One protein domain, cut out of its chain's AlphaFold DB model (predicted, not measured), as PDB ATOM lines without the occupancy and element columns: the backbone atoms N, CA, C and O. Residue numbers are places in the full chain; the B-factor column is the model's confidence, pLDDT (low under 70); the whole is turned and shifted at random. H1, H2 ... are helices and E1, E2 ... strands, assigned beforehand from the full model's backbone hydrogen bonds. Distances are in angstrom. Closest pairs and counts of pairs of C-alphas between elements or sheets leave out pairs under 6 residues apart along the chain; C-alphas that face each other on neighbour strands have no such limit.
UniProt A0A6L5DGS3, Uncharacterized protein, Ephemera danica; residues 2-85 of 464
ATOM      1  N   TYR A   2     206.123 150.400 184.355       56.44
ATOM      2  CA  TYR A   2     207.224 150.217 185.324       56.44
ATOM      3  C   TYR A   2     206.906 149.363 186.563       56.44
ATOM      4  O   TYR A   2     207.736 149.244 187.455       56.44
ATOM      5  N   THR A   3     205.735 148.729 186.618       70.81
ATOM      6  CA  THR A   3     205.309 147.909 187.763       70.81
ATOM      7  C   THR A   3     205.915 146.502 187.769       70.81
ATOM      8  O   THR A   3     206.108 145.894 188.819       70.81
ATOM      9  N   CYS A   4     206.278 145.977 186.598       84.06
ATOM     10  CA  CYS A   4     206.734 144.594 186.458       84.06
ATOM     11  C   CYS A   4     208.195 144.404 186.906       84.06
ATOM     12  O   CYS A   4     208.570 143.309 187.332       84.06
ATOM     13  N   ALA A   5     209.002 145.473 186.885       82.94
ATOM     14  CA  ALA A   5     210.350 145.477 187.456       82.94
ATOM     15  C   ALA A   5     210.319 145.371 188.991       82.94
ATOM     16  O   ALA A   5     211.119 144.644 189.573       82.94
ATOM     17  N   GLU A   6     209.363 146.034 189.649       82.38
ATOM     18  CA  GLU A   6     209.158 145.897 191.097       82.38
ATOM     19  C   GLU A   6     208.654 144.504 191.455       82.38
ATOM     20  O   GLU A   6     209.230 143.855 192.327       82.38
ATOM     21  N   CYS A   7     207.671 143.991 190.709       86.19
ATOM     22  CA  CYS A   7     207.233 142.603 190.840       86.19
ATOM     23  C   CYS A   7     208.412 141.622 190.773       86.19
ATOM     24  O   CYS A   7     208.501 140.729 191.607       86.19
ATOM     25  N   TYR A   8     209.345 141.806 189.828       85.44
ATOM     26  CA  TYR A   8     210.539 140.962 189.696       85.44
ATOM     27  C   TYR A   8     211.408 140.990 190.962       85.44
ATOM     28  O   TYR A   8     211.834 139.944 191.450       85.44
ATOM     29  N   MET A   9     211.639 142.179 191.521       81.62
ATOM     30  CA  MET A   9     212.479 142.367 192.708       81.62
ATOM     31  C   MET A   9     211.910 141.714 193.965       81.62
ATOM     32  O   MET A   9     212.672 141.221 194.802       81.62
ATOM     33  N   PHE A  10     210.585 141.681 194.086       78.50
ATOM     34  CA  PHE A  10     209.911 141.108 195.246       78.50
ATOM     35  C   PHE A  10     209.582 139.612 195.112       78.50
ATOM     36  O   PHE A  10     209.083 139.013 196.066       78.50
ATOM     37  N   MET A  11     209.880 138.980 193.973       77.25
ATOM     38  CA  MET A  11     209.755 137.526 193.818       77.25
ATOM     39  C   MET A  11     210.716 136.774 194.747       77.25
ATOM     40  O   MET A  11     211.826 137.228 195.012       77.25
ATOM     41  N   LEU A  12     210.333 135.577 195.203       70.38
ATOM     42  CA  LEU A  12     211.161 134.750 196.092       70.38
ATOM     43  C   LEU A  12     212.528 134.396 195.459       70.38
ATOM     44  O   LEU A  12     212.565 133.978 194.300       70.38
ATOM     45  N   PRO A  13     213.654 134.492 196.201       66.81
ATOM     46  CA  PRO A  13     214.991 134.208 195.663       66.81
ATOM     47  C   PRO A  13     215.156 132.790 195.114       66.81
ATOM     48  O   PRO A  13     215.869 132.585 194.139       66.81
ATOM     49  N   SER A  14     214.456 131.821 195.706       60.38
ATOM     50  CA  SER A  14     214.479 130.412 195.300       60.38
ATOM     51  C   SER A  14     213.950 130.163 193.883       60.38
ATOM     52  O   SER A  14     214.225 129.106 193.316       60.38
ATOM     53  N   GLY A  15     213.214 131.123 193.313       63.72
ATOM     54  CA  GLY A  15     212.670 131.067 191.959       63.72
ATOM     55  C   GLY A  15     213.639 131.501 190.857       63.72
ATOM     56  O   GLY A  15     213.231 131.493 189.699       63.72
ATOM     57  N   PHE A  16     214.885 131.866 191.180       71.62
ATOM     58  CA  PHE A  16     215.871 132.368 190.216       71.62
ATOM     59  C   PHE A  16     217.097 131.455 190.097       71.62
ATOM     60  O   PHE A  16     217.530 130.843 191.075       71.62
ATOM     61  N   THR A  17     217.652 131.356 188.888       69.81
ATOM     62  CA  THR A  17     218.980 130.772 188.623       69.81
ATOM     63  C   THR A  17     220.065 131.796 188.934       69.81
ATOM     64  O   THR A  17     220.966 131.525 189.722       69.81
ATOM     65  N   GLU A  18     219.906 132.996 188.385       75.19
ATOM     66  CA  GLU A  18     220.712 134.182 188.643       75.19
ATOM     67  C   GLU A  18     219.780 135.399 188.628       75.19
ATOM     68  O   GLU A  18     218.968 135.554 187.719       75.19
ATOM     69  N   ARG A  19     219.850 136.256 189.651       77.19
ATOM     70  CA  ARG A  19     218.976 137.434 189.736       77.19
ATOM     71  C   ARG A  19     219.531 138.591 188.919       77.19
ATOM     72  O   ARG A  19     220.696 138.951 189.070       77.19
ATOM     73  N   ALA A  20     218.659 139.244 188.154       82.44
ATOM     74  CA  ALA A  20     218.983 140.525 187.544       82.44
ATOM     75  C   ALA A  20     219.312 141.568 188.626       82.44
ATOM     76  O   ALA A  20     218.647 141.642 189.666       82.44
ATOM     77  N   LYS A  21     220.324 142.403 188.380       84.31
ATOM     78  CA  LYS A  21     220.644 143.535 189.256       84.31
ATOM     79  C   LYS A  21     219.679 144.670 188.943       84.31
ATOM     80  O   LYS A  21     219.625 145.126 187.803       84.31
ATOM     81  N   ALA A  22     218.935 145.138 189.938       82.44
ATOM     82  CA  ALA A  22     218.069 146.296 189.765       82.44
ATOM     83  C   ALA A  22     218.740 147.580 190.241       82.44
ATOM     84  O   ALA A  22     219.389 147.612 191.287       82.44
ATOM     85  N   PHE A  23     218.537 148.655 189.490       83.25
ATOM     86  CA  PHE A  23     219.014 149.988 189.833       83.25
ATOM     87  C   PHE A  23     217.955 151.032 189.480       83.25
ATOM     88  O   PHE A  23     217.104 150.804 188.619       83.25
ATOM     89  N   LYS A  24     217.982 152.172 190.177       80.81
ATOM     90  CA  LYS A  24     217.052 153.277 189.927       80.81
ATOM     91  C   LYS A  24     217.695 154.310 189.013       80.81
ATOM     92  O   LYS A  24     218.772 154.812 189.323       80.81
ATOM     93  N   VAL A  25     217.001 154.671 187.941       78.75
ATOM     94  CA  VAL A  25     217.374 155.764 187.035       78.75
ATOM     95  C   VAL A  25     216.320 156.857 187.138       78.75
ATOM     96  O   VAL A  25     215.135 156.561 187.275       78.75
ATOM     97  N   SER A  26     216.734 158.125 187.115       77.00
ATOM     98  CA  SER A  26     215.789 159.239 187.027       77.00
ATOM     99  C   SER A  26     215.527 159.561 185.562       77.00
ATOM    100  O   SER A  26     216.435 159.976 184.846       77.00
ATOM    101  N   VAL A  27     214.289 159.357 185.120       72.44
ATOM    102  CA  VAL A  27     213.828 159.696 183.773       72.44
ATOM    103  C   VAL A  27     212.760 160.772 183.933       72.44
ATOM    104  O   VAL A  27     211.739 160.536 184.573       72.44
ATOM    105  N   HIS A  28     213.016 161.978 183.415       77.00
ATOM    106  CA  HIS A  28     212.090 163.120 183.498       77.00
ATOM    107  C   HIS A  28     211.664 163.466 184.946       77.00
ATOM    108  O   HIS A  28     210.513 163.802 185.206       77.00
ATOM    109  N   GLY A  29     212.583 163.348 185.914       69.44
ATOM    110  CA  GLY A  29     212.311 163.623 187.333       69.44
ATOM    111  C   GLY A  29     211.636 162.478 188.099       69.44
ATOM    112  O   GLY A  29     211.525 162.547 189.321       69.44
ATOM    113  N   VAL A  30     211.263 161.385 187.426       66.62
ATOM    114  CA  VAL A  30     210.668 160.193 188.047       66.62
ATOM    115  C   VAL A  30     211.744 159.124 188.241       66.62
ATOM    116  O   VAL A  30     212.490 158.816 187.315       66.62
ATOM    117  N   LYS A  31     211.858 158.556 189.450       69.62
ATOM    118  CA  LYS A  31     212.774 157.435 189.727       69.62
ATOM    119  C   LYS A  31     212.133 156.125 189.273       69.62
ATOM    120  O   LYS A  31     211.072 155.763 189.767       69.62
ATOM    121  N   VAL A  32     212.807 155.403 188.386       70.06
ATOM    122  CA  VAL A  32     212.302 154.186 187.744       70.06
ATOM    123  C   VAL A  32     213.291 153.040 187.927       70.06
ATOM    124  O   VAL A  32     214.501 153.249 187.861       70.06
ATOM    125  N   TRP A  33     212.785 151.827 188.156       78.12
ATOM    126  CA  TRP A  33     213.603 150.617 188.224       78.12
ATOM    127  C   TRP A  33     213.965 150.091 186.835       78.12
ATOM    128  O   TRP A  33     213.090 149.852 186.005       78.12
ATOM    129  N   HIS A  34     215.254 149.838 186.627       81.69
ATOM    130  CA  HIS A  34     215.793 149.114 185.478       81.69
ATOM    131  C   HIS A  34     216.422 147.801 185.940       81.69
ATOM    132  O   HIS A  34     216.991 147.739 187.031       81.69
ATOM    133  N   LEU A  35     216.318 146.762 185.107       86.94
ATOM    134  CA  LEU A  35     216.887 145.441 185.366       86.94
ATOM    135  C   LEU A  35     218.104 145.213 184.467       86.94
ATOM    136  O   LEU A  35     218.071 145.499 183.270       86.94
ATOM    137  N   LEU A  36     219.176 144.692 185.053       85.81
ATOM    138  CA  LEU A  36     220.422 144.365 184.375       85.81
ATOM    139  C   LEU A  36     220.656 142.854 184.448       85.81
ATOM    140  O   LEU A  36     220.822 142.303 185.539       85.81
ATOM    141  N   VAL A  37     220.662 142.193 183.292       84.81
ATOM    142  CA  VAL A  37     220.955 140.761 183.156       84.81
ATOM    143  C   VAL A  37     222.336 140.637 182.516       84.81
ATOM    144  O   VAL A  37     222.535 141.051 181.372       84.81
ATOM    145  N   GLY A  38     223.322 140.139 183.265       82.56
ATOM    146  CA  GLY A  38     224.724 140.185 182.841       82.56
ATOM    147  C   GLY A  38     225.199 141.632 182.660       82.56
ATOM    148  O   GLY A  38     225.291 142.367 183.638       82.56
ATOM    149  N   ASN A  39     225.457 142.044 181.414       84.31
ATOM    150  CA  ASN A  39     225.851 143.412 181.042       84.31
ATOM    151  C   ASN A  39     224.779 144.156 180.225       84.31
ATOM    152  O   ASN A  39     225.032 145.259 179.741       84.31
ATOM    153  N   VAL A  40     223.593 143.567 180.041       84.75
ATOM    154  CA  VAL A  40     222.533 144.132 179.201       84.75
ATOM    155  C   VAL A  40     221.421 144.698 180.077       84.75
ATOM    156  O   VAL A  40     220.930 144.036 180.994       84.75
ATOM    157  N   THR A  41     221.003 145.929 179.786       85.00
ATOM    158  CA  THR A  41     219.806 146.534 180.379       85.00
ATOM    159  C   THR A  41     218.566 146.005 179.675       85.00
ATOM    160  O   THR A  41     218.442 146.148 178.460       85.00
ATOM    161  N   VAL A  42     217.641 145.425 180.431       85.38
ATOM    162  CA  VAL A  42     216.451 144.764 179.891       85.38
ATOM    163  C   VAL A  42     215.194 145.442 180.424       85.38
ATOM    164  O   VAL A  42     215.100 145.778 181.609       85.38
ATOM    165  N   ALA A  43     214.212 145.644 179.545       82.06
ATOM    166  CA  ALA A  43     212.887 146.098 179.943       82.06
ATOM    167  C   ALA A  43     212.129 144.961 180.644       82.06
ATOM    168  O   ALA A  43     212.124 143.821 180.181       82.06
ATOM    169  N   ALA A  44     211.465 145.271 181.756       81.31
ATOM    170  CA  ALA A  44     210.647 144.310 182.488       81.31
ATOM    171  C   ALA A  44     209.280 144.108 181.809       81.31
ATOM    172  O   ALA A  44     208.254 144.491 182.363       81.31
ATOM    173  N   ASP A  45     209.261 143.543 180.600       82.81
ATOM    174  CA  ASP A  45     208.024 143.183 179.900       82.81
ATOM    175  C   ASP A  45     207.695 141.700 180.111       82.81
ATOM    176  O   ASP A  45     208.453 140.813 179.722       82.81
ATOM    177  N   ALA A  46     206.553 141.428 180.743       82.94
ATOM    178  CA  ALA A  46     206.058 140.075 180.990       82.94
ATOM    179  C   ALA A  46     205.509 139.380 179.733       82.94
ATOM    180  O   ALA A  46     205.378 138.151 179.732       82.94
ATOM    181  N   ASN A  47     205.182 140.151 178.689       83.25
ATOM    182  CA  ASN A  47     204.620 139.642 177.440       83.25
ATOM    183  C   ASN A  47     205.691 139.358 176.379       83.25
ATOM    184  O   ASN A  47     205.352 138.764 175.363       83.25
ATOM    185  N   ASP A  48     206.947 139.767 176.595       83.94
ATOM    186  CA  ASP A  48     208.053 139.493 175.677       83.94
ATOM    187  C   ASP A  48     208.666 138.109 175.971       83.94
ATOM    188  O   ASP A  48     209.393 137.949 176.961       83.94
ATOM    189  N   PRO A  49     208.395 137.082 175.142       77.25
ATOM    190  CA  PRO A  49     208.927 135.742 175.362       77.25
ATOM    191  C   PRO A  49     210.430 135.645 175.067       77.25
ATOM    192  O   PRO A  49     211.058 134.686 175.512       77.25
ATOM    193  N   TYR A  50     211.006 136.615 174.348       81.56
ATOM    194  CA  TYR A  50     212.421 136.641 173.966       81.56
ATOM    195  C   TYR A  50     213.277 137.481 174.918       81.56
ATOM    196  O   TYR A  50     214.490 137.593 174.729       81.56
ATOM    197  N   SER A  51     212.666 138.055 175.957       83.25
ATOM    198  CA  SER A  51     213.379 138.859 176.941       83.25
ATOM    199  C   SER A  51     214.449 138.025 177.663       83.25
ATOM    200  O   SER A  51     214.139 136.951 178.194       83.25
ATOM    201  N   PRO A  52     215.689 138.532 177.809       83.62
ATOM    202  CA  PRO A  52     216.722 137.885 178.618       83.62
ATOM    203  C   PRO A  52     216.331 137.688 180.093       83.62
ATOM    204  O   PRO A  52     216.998 136.955 180.811       83.62
ATOM    205  N   LEU A  53     215.249 138.314 180.574       84.50
ATOM    206  CA  LEU A  53     214.712 138.060 181.916       84.50
ATOM    207  C   LEU A  53     214.100 136.662 182.050       84.50
ATOM    208  O   LEU A  53     214.105 136.091 183.139       84.50
ATOM    209  N   VAL A  54     213.591 136.085 180.961       82.00
ATOM    210  CA  VAL A  54     212.887 134.792 180.957       82.00
ATOM    211  C   VAL A  54     213.804 133.641 181.388       82.00
ATOM    212  O   VAL A  54     213.333 132.707 182.048       82.00
ATOM    213  N   SER A  55     215.101 133.736 181.078       79.12
ATOM    214  CA  SER A  55     216.139 132.763 181.451       79.12
ATOM    215  C   SER A  55     216.638 132.909 182.894       79.12
ATOM    216  O   SER A  55     217.259 131.987 183.421       79.12
ATOM    217  N   THR A  56     216.339 134.028 183.566       82.69
ATOM    218  CA  THR A  56     216.711 134.236 184.980       82.69
ATOM    219  C   THR A  56     215.843 133.428 185.944       82.69
ATOM    220  O   THR A  56     216.244 133.148 187.075       82.69
ATOM    221  N   PHE A  57     214.637 133.043 185.518       79.25
ATOM    222  CA  PHE A  57     213.733 132.233 186.323       79.25
ATOM    223  C   PHE A  57     214.152 130.766 186.294       79.25
ATOM    224  O   PHE A  57     214.307 130.166 185.235       79.25
ATOM    225  N   ARG A  58     214.249 130.165 187.479       70.38
ATOM    226  CA  ARG A  58     214.541 128.740 187.665       70.38
ATOM    227  C   ARG A  58     213.389 127.845 187.224       70.38
ATOM    228  O   ARG A  58     213.639 126.717 186.818       70.38
ATOM    229  N   THR A  59     212.146 128.327 187.301       67.81
ATOM    230  CA  THR A  59     210.963 127.570 186.873       67.81
ATOM    231  C   THR A  59     209.924 128.395 186.145       67.81
ATOM    232  O   THR A  59     209.787 129.601 186.360       67.81
ATOM    233  N   GLU A  60     209.114 127.705 185.343       72.12
ATOM    234  CA  GLU A  60     207.939 128.287 184.704       72.12
ATOM    235  C   GLU A  60     206.919 128.790 185.737       72.12
ATOM    236  O   GLU A  60     206.317 129.840 185.550       72.12
ATOM    237  N   ALA A  61     206.789 128.116 186.882       70.88
ATOM    238  CA  ALA A  61     205.947 128.572 187.985       70.88
ATOM    239  C   ALA A  61     206.398 129.931 188.548       70.88
ATOM    240  O   ALA A  61     205.576 130.826 188.736       70.88
ATOM    241  N   ALA A  62     207.705 130.116 188.773       75.06
ATOM    242  CA  ALA A  62     208.251 131.398 189.217       75.06
ATOM    243  C   ALA A  62     208.020 132.496 188.166       75.06
ATOM    244  O   ALA A  62     207.624 133.610 188.507       75.06
ATOM    245  N   ARG A  63     208.184 132.157 186.883       80.94
ATOM    246  CA  ARG A  63     207.884 133.055 185.762       80.94
ATOM    247  C   ARG A  63     206.401 133.437 185.718       80.94
ATOM    248  O   ARG A  63     206.084 134.613 185.595       80.94
ATOM    249  N   ASN A  64     205.493 132.475 185.859       82.00
ATOM    250  CA  ASN A  64     204.045 132.699 185.851       82.00
ATOM    251  C   ASN A  64     203.584 133.524 187.056       82.00
ATOM    252  O   ASN A  64     202.753 134.411 186.897       82.00
ATOM    253  N   ASN A  65     204.169 133.302 188.234       81.50
ATOM    254  CA  ASN A  65     203.921 134.130 189.411       81.50
ATOM    255  C   ASN A  65     204.349 135.587 189.181       81.50
ATOM    256  O   ASN A  65     203.607 136.511 189.514       81.50
ATOM    257  N   TRP A  66     205.511 135.803 188.559       85.75
ATOM    258  CA  TRP A  66     205.952 137.143 188.176       85.75
ATOM    259  C   TRP A  66     205.015 137.794 187.147       85.75
ATOM    260  O   TRP A  66     204.631 138.952 187.332       85.75
ATOM    261  N   ARG A  67     204.591 137.055 186.109       87.00
ATOM    262  CA  ARG A  67     203.594 137.538 185.133       87.00
ATOM    263  C   ARG A  67     202.289 137.930 185.823       87.00
ATOM    264  O   ARG A  67     201.818 139.038 185.618       87.00
ATOM    265  N   ALA A  68     201.772 137.088 186.718       86.62
ATOM    266  CA  ALA A  68     200.552 137.373 187.468       86.62
ATOM    267  C   ALA A  68     200.666 138.645 188.330       86.62
ATOM    268  O   ALA A  68     199.709 139.411 188.420       86.62
ATOM    269  N   CYS A  69     201.832 138.903 188.933       88.38
ATOM    270  CA  CYS A  69     202.091 140.166 189.627       88.38
ATOM    271  C   CYS A  69     202.080 141.356 188.658       88.38
ATOM    272  O   CYS A  69     201.425 142.364 188.918       88.38
ATOM    273  N   CYS A  70     202.764 141.232 187.517       88.88
ATOM    274  CA  CYS A  70     202.800 142.262 186.481       88.88
ATOM    275  C   CYS A  70     201.392 142.587 185.946       88.88
ATOM    276  O   CYS A  70     201.059 143.759 185.777       88.88
ATOM    277  N   ASP A  71     200.551 141.573 185.733       89.19
ATOM    278  CA  ASP A  71     199.160 141.713 185.289       89.19
ATOM    279  C   ASP A  71     198.325 142.479 186.315       89.19
ATOM    280  O   ASP A  71     197.752 143.517 185.986       89.19
ATOM    281  N   GLN A  72     198.357 142.054 187.582       88.75
ATOM    282  CA  GLN A  72     197.636 142.739 188.661       88.75
ATOM    283  C   GLN A  72     198.085 144.190 188.835       88.75
ATOM    284  O   GLN A  72     197.264 145.077 189.065       88.75
ATOM    285  N   ALA A  73     199.379 144.460 188.682       88.88
ATOM    286  CA  ALA A  73     199.893 145.814 188.779       88.88
ATOM    287  C   ALA A  73     199.470 146.693 187.588       88.88
ATOM    288  O   ALA A  73     199.203 147.885 187.753       88.88
ATOM    289  N   ARG A  74     199.384 146.118 186.377       88.62
ATOM    290  CA  ARG A  74     198.845 146.805 185.190       88.62
ATOM    291  C   ARG A  74     197.367 147.135 185.367       88.62
ATOM    292  O   ARG A  74     196.975 148.264 185.077       88.62
ATOM    293  N   ASP A  75     196.581 146.192 185.869       89.69
ATOM    294  CA  ASP A  75     195.154 146.387 186.120       89.69
ATOM    295  C   ASP A  75     194.919 147.428 187.215       89.69
ATOM    296  O   ASP A  75     194.091 148.323 187.051       89.69
ATOM    297  N   CYS A  76     195.719 147.396 188.282       89.69
ATOM    298  CA  CYS A  76     195.717 148.433 189.306       89.69
ATOM    299  C   CYS A  76     195.965 149.822 188.706       89.69
ATOM    300  O   CYS A  76     195.165 150.733 188.899       89.69
ATOM    301  N   CYS A  77     197.031 149.973 187.915       87.75
ATOM    302  CA  CYS A  77     197.364 151.240 187.269       87.75
ATOM    303  C   CYS A  77     196.236 151.730 186.347       87.75
ATOM    304  O   CYS A  77     195.870 152.902 186.401       87.75
ATOM    305  N   ARG A  78     195.641 150.837 185.545       89.56
ATOM    306  CA  ARG A  78     194.494 151.171 184.687       89.56
ATOM    307  C   ARG A  78     193.300 151.656 185.500       89.56
ATOM    308  O   ARG A  78     192.731 152.681 185.151       89.56
ATOM    309  N   ASN A  79     192.960 150.964 186.586       88.06
ATOM    310  CA  ASN A  79     191.844 151.345 187.451       88.06
ATOM    311  C   ASN A  79     192.088 152.696 188.132       88.06
ATOM    312  O   ASN A  79     191.186 153.524 188.185       88.06
ATOM    313  N   MET A  80     193.315 152.947 188.597       87.81
ATOM    314  CA  MET A  80     193.680 154.226 189.208       87.81
ATOM    315  C   MET A  80     193.590 155.392 188.222       87.81
ATOM    316  O   MET A  80     193.186 156.473 188.630       87.81
ATOM    317  N   LEU A  81     193.962 155.173 186.955       86.31
ATOM    318  CA  LEU A  81     193.906 156.184 185.892       86.31
ATOM    319  C   LEU A  81     192.497 156.386 185.319       86.31
ATOM    320  O   LEU A  81     192.197 157.467 184.829       86.31
ATOM    321  N   ALA A  82     191.663 155.344 185.322       85.94
ATOM    322  CA  ALA A  82     190.295 155.405 184.808       85.94
ATOM    323  C   ALA A  82     189.348 156.167 185.745       85.94
ATOM    324  O   ALA A  82     188.327 156.697 185.308       85.94
ATOM    325  N   ASP A  83     189.670 156.204 187.032       80.62
ATOM    326  CA  ASP A  83     188.883 156.901 188.030       80.62
ATOM    327  C   ASP A  83     189.367 158.352 188.178       80.62
ATOM    328  O   ASP A  83     190.426 158.634 188.735       80.62
ATOM    329  N   ASN A  84     188.555 159.271 187.649       77.44
ATOM    330  CA  ASN A  84     188.792 160.716 187.654       77.44
ATOM    331  C   ASN A  84     188.516 161.383 189.017       77.44
ATOM    332  O   ASN A  84     188.570 162.613 189.109       77.44
ATOM    333  N   SER A  85     188.172 160.625 190.064       78.88
ATOM    334  CA  SER A  85     187.988 161.197 191.397       78.88
ATOM    335  C   SER A  85     189.331 161.636 191.989       78.88
ATOM    336  O   SER A  85     190.264 160.855 192.163       78.88
TER     337      SER A  85
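AT A GLANCE: This is residues 2 to 85 of the 464 residues of an uncharacterized protein of Ephemera danica (UniProt A0A6L5DGS3). The short helix H1 sits in the middle of the domain, between a small antiparallel sheet of three strands, E1, E2 and E3, over one of its sides and the long helix H2 packed on another. The last part of H2 and the tail after it, residues 78 to 85, stick out from this body. The printed part has 84 residues, with two named helices and three named strands in the order H1 E1 E2 E3 H2, and its class is mixed, helices and strands. The sheet runs E1 E2 E3, a meander, each strand the antiparallel neighbour of the one before. The whole is compact, with a radius of gyration of the C-alphas of 13.5 A, and spans 43 by 28 by 22 A, only just elongated.

HOW THE PARTS SIT: The first element, H1, residues 3 to 10, is on the sheet formed by E1, residues 21 to 27, E2, residues 30 to 37, and E3, residues 40 to 42. Its height over the sheet is 8.8 A. It lies over E2 and only just over E1, on which 3 of its 8 C-alphas fall. On the local plane its line and that of E2 stand at 59.7 degrees, only just slantwise to the strands. The closest C-alphas of H1 and E2 are those of Ala 5 and Trp 33, 6.1 A apart. E1 and E2 form a hairpin, antiparallel at 147 degrees, with N 23 and O 34 within hydrogen-bond range at 3.0 A and N 32 and O 25 at 2.8 A. E2 and E3 form a second hairpin, antiparallel at 125 degrees, with N 42 and O 35 at 2.9 A. E1 and E3 are the edge strands. H2, residues 60 to 82, touches H1 with its residues 66 to 74 alone, and the closest C-alphas, those of Cys 4 and Cys 70, are 4.6 A apart. The two helices run opposite ways at a steep tilt of 43 degrees. H2 is not on the sheet, and it is apart from E1 and E2. In H1 and H2 every O i to N i+4 pair is within hydrogen-bond range.

IN THESE COORDINATES: H1 begins at C-alpha 3 at (205.309, 147.909, 187.763) and is 11.1 A long. E1 measures 18.4 A, E2 22.5 A and E3 6.2 A from first to last C-alpha. H2 runs 32.4 A, from C-alpha 60 at (207.939, 128.287, 184.704) to C-alpha 82 at (190.295, 155.405, 184.808).

THE WHOLE: The two C-alphas farthest apart, those of Thr 17 and Ser 85, are 43.5 A apart. The printed part has no cut. The link from E3 to H2, residues 43 to 59, is long; the links between the strands are tight. The mean pLDDT of the printed part is 80.2, and residues 2, 13 to 15, 17, 29 to 31 and 59 are under 70.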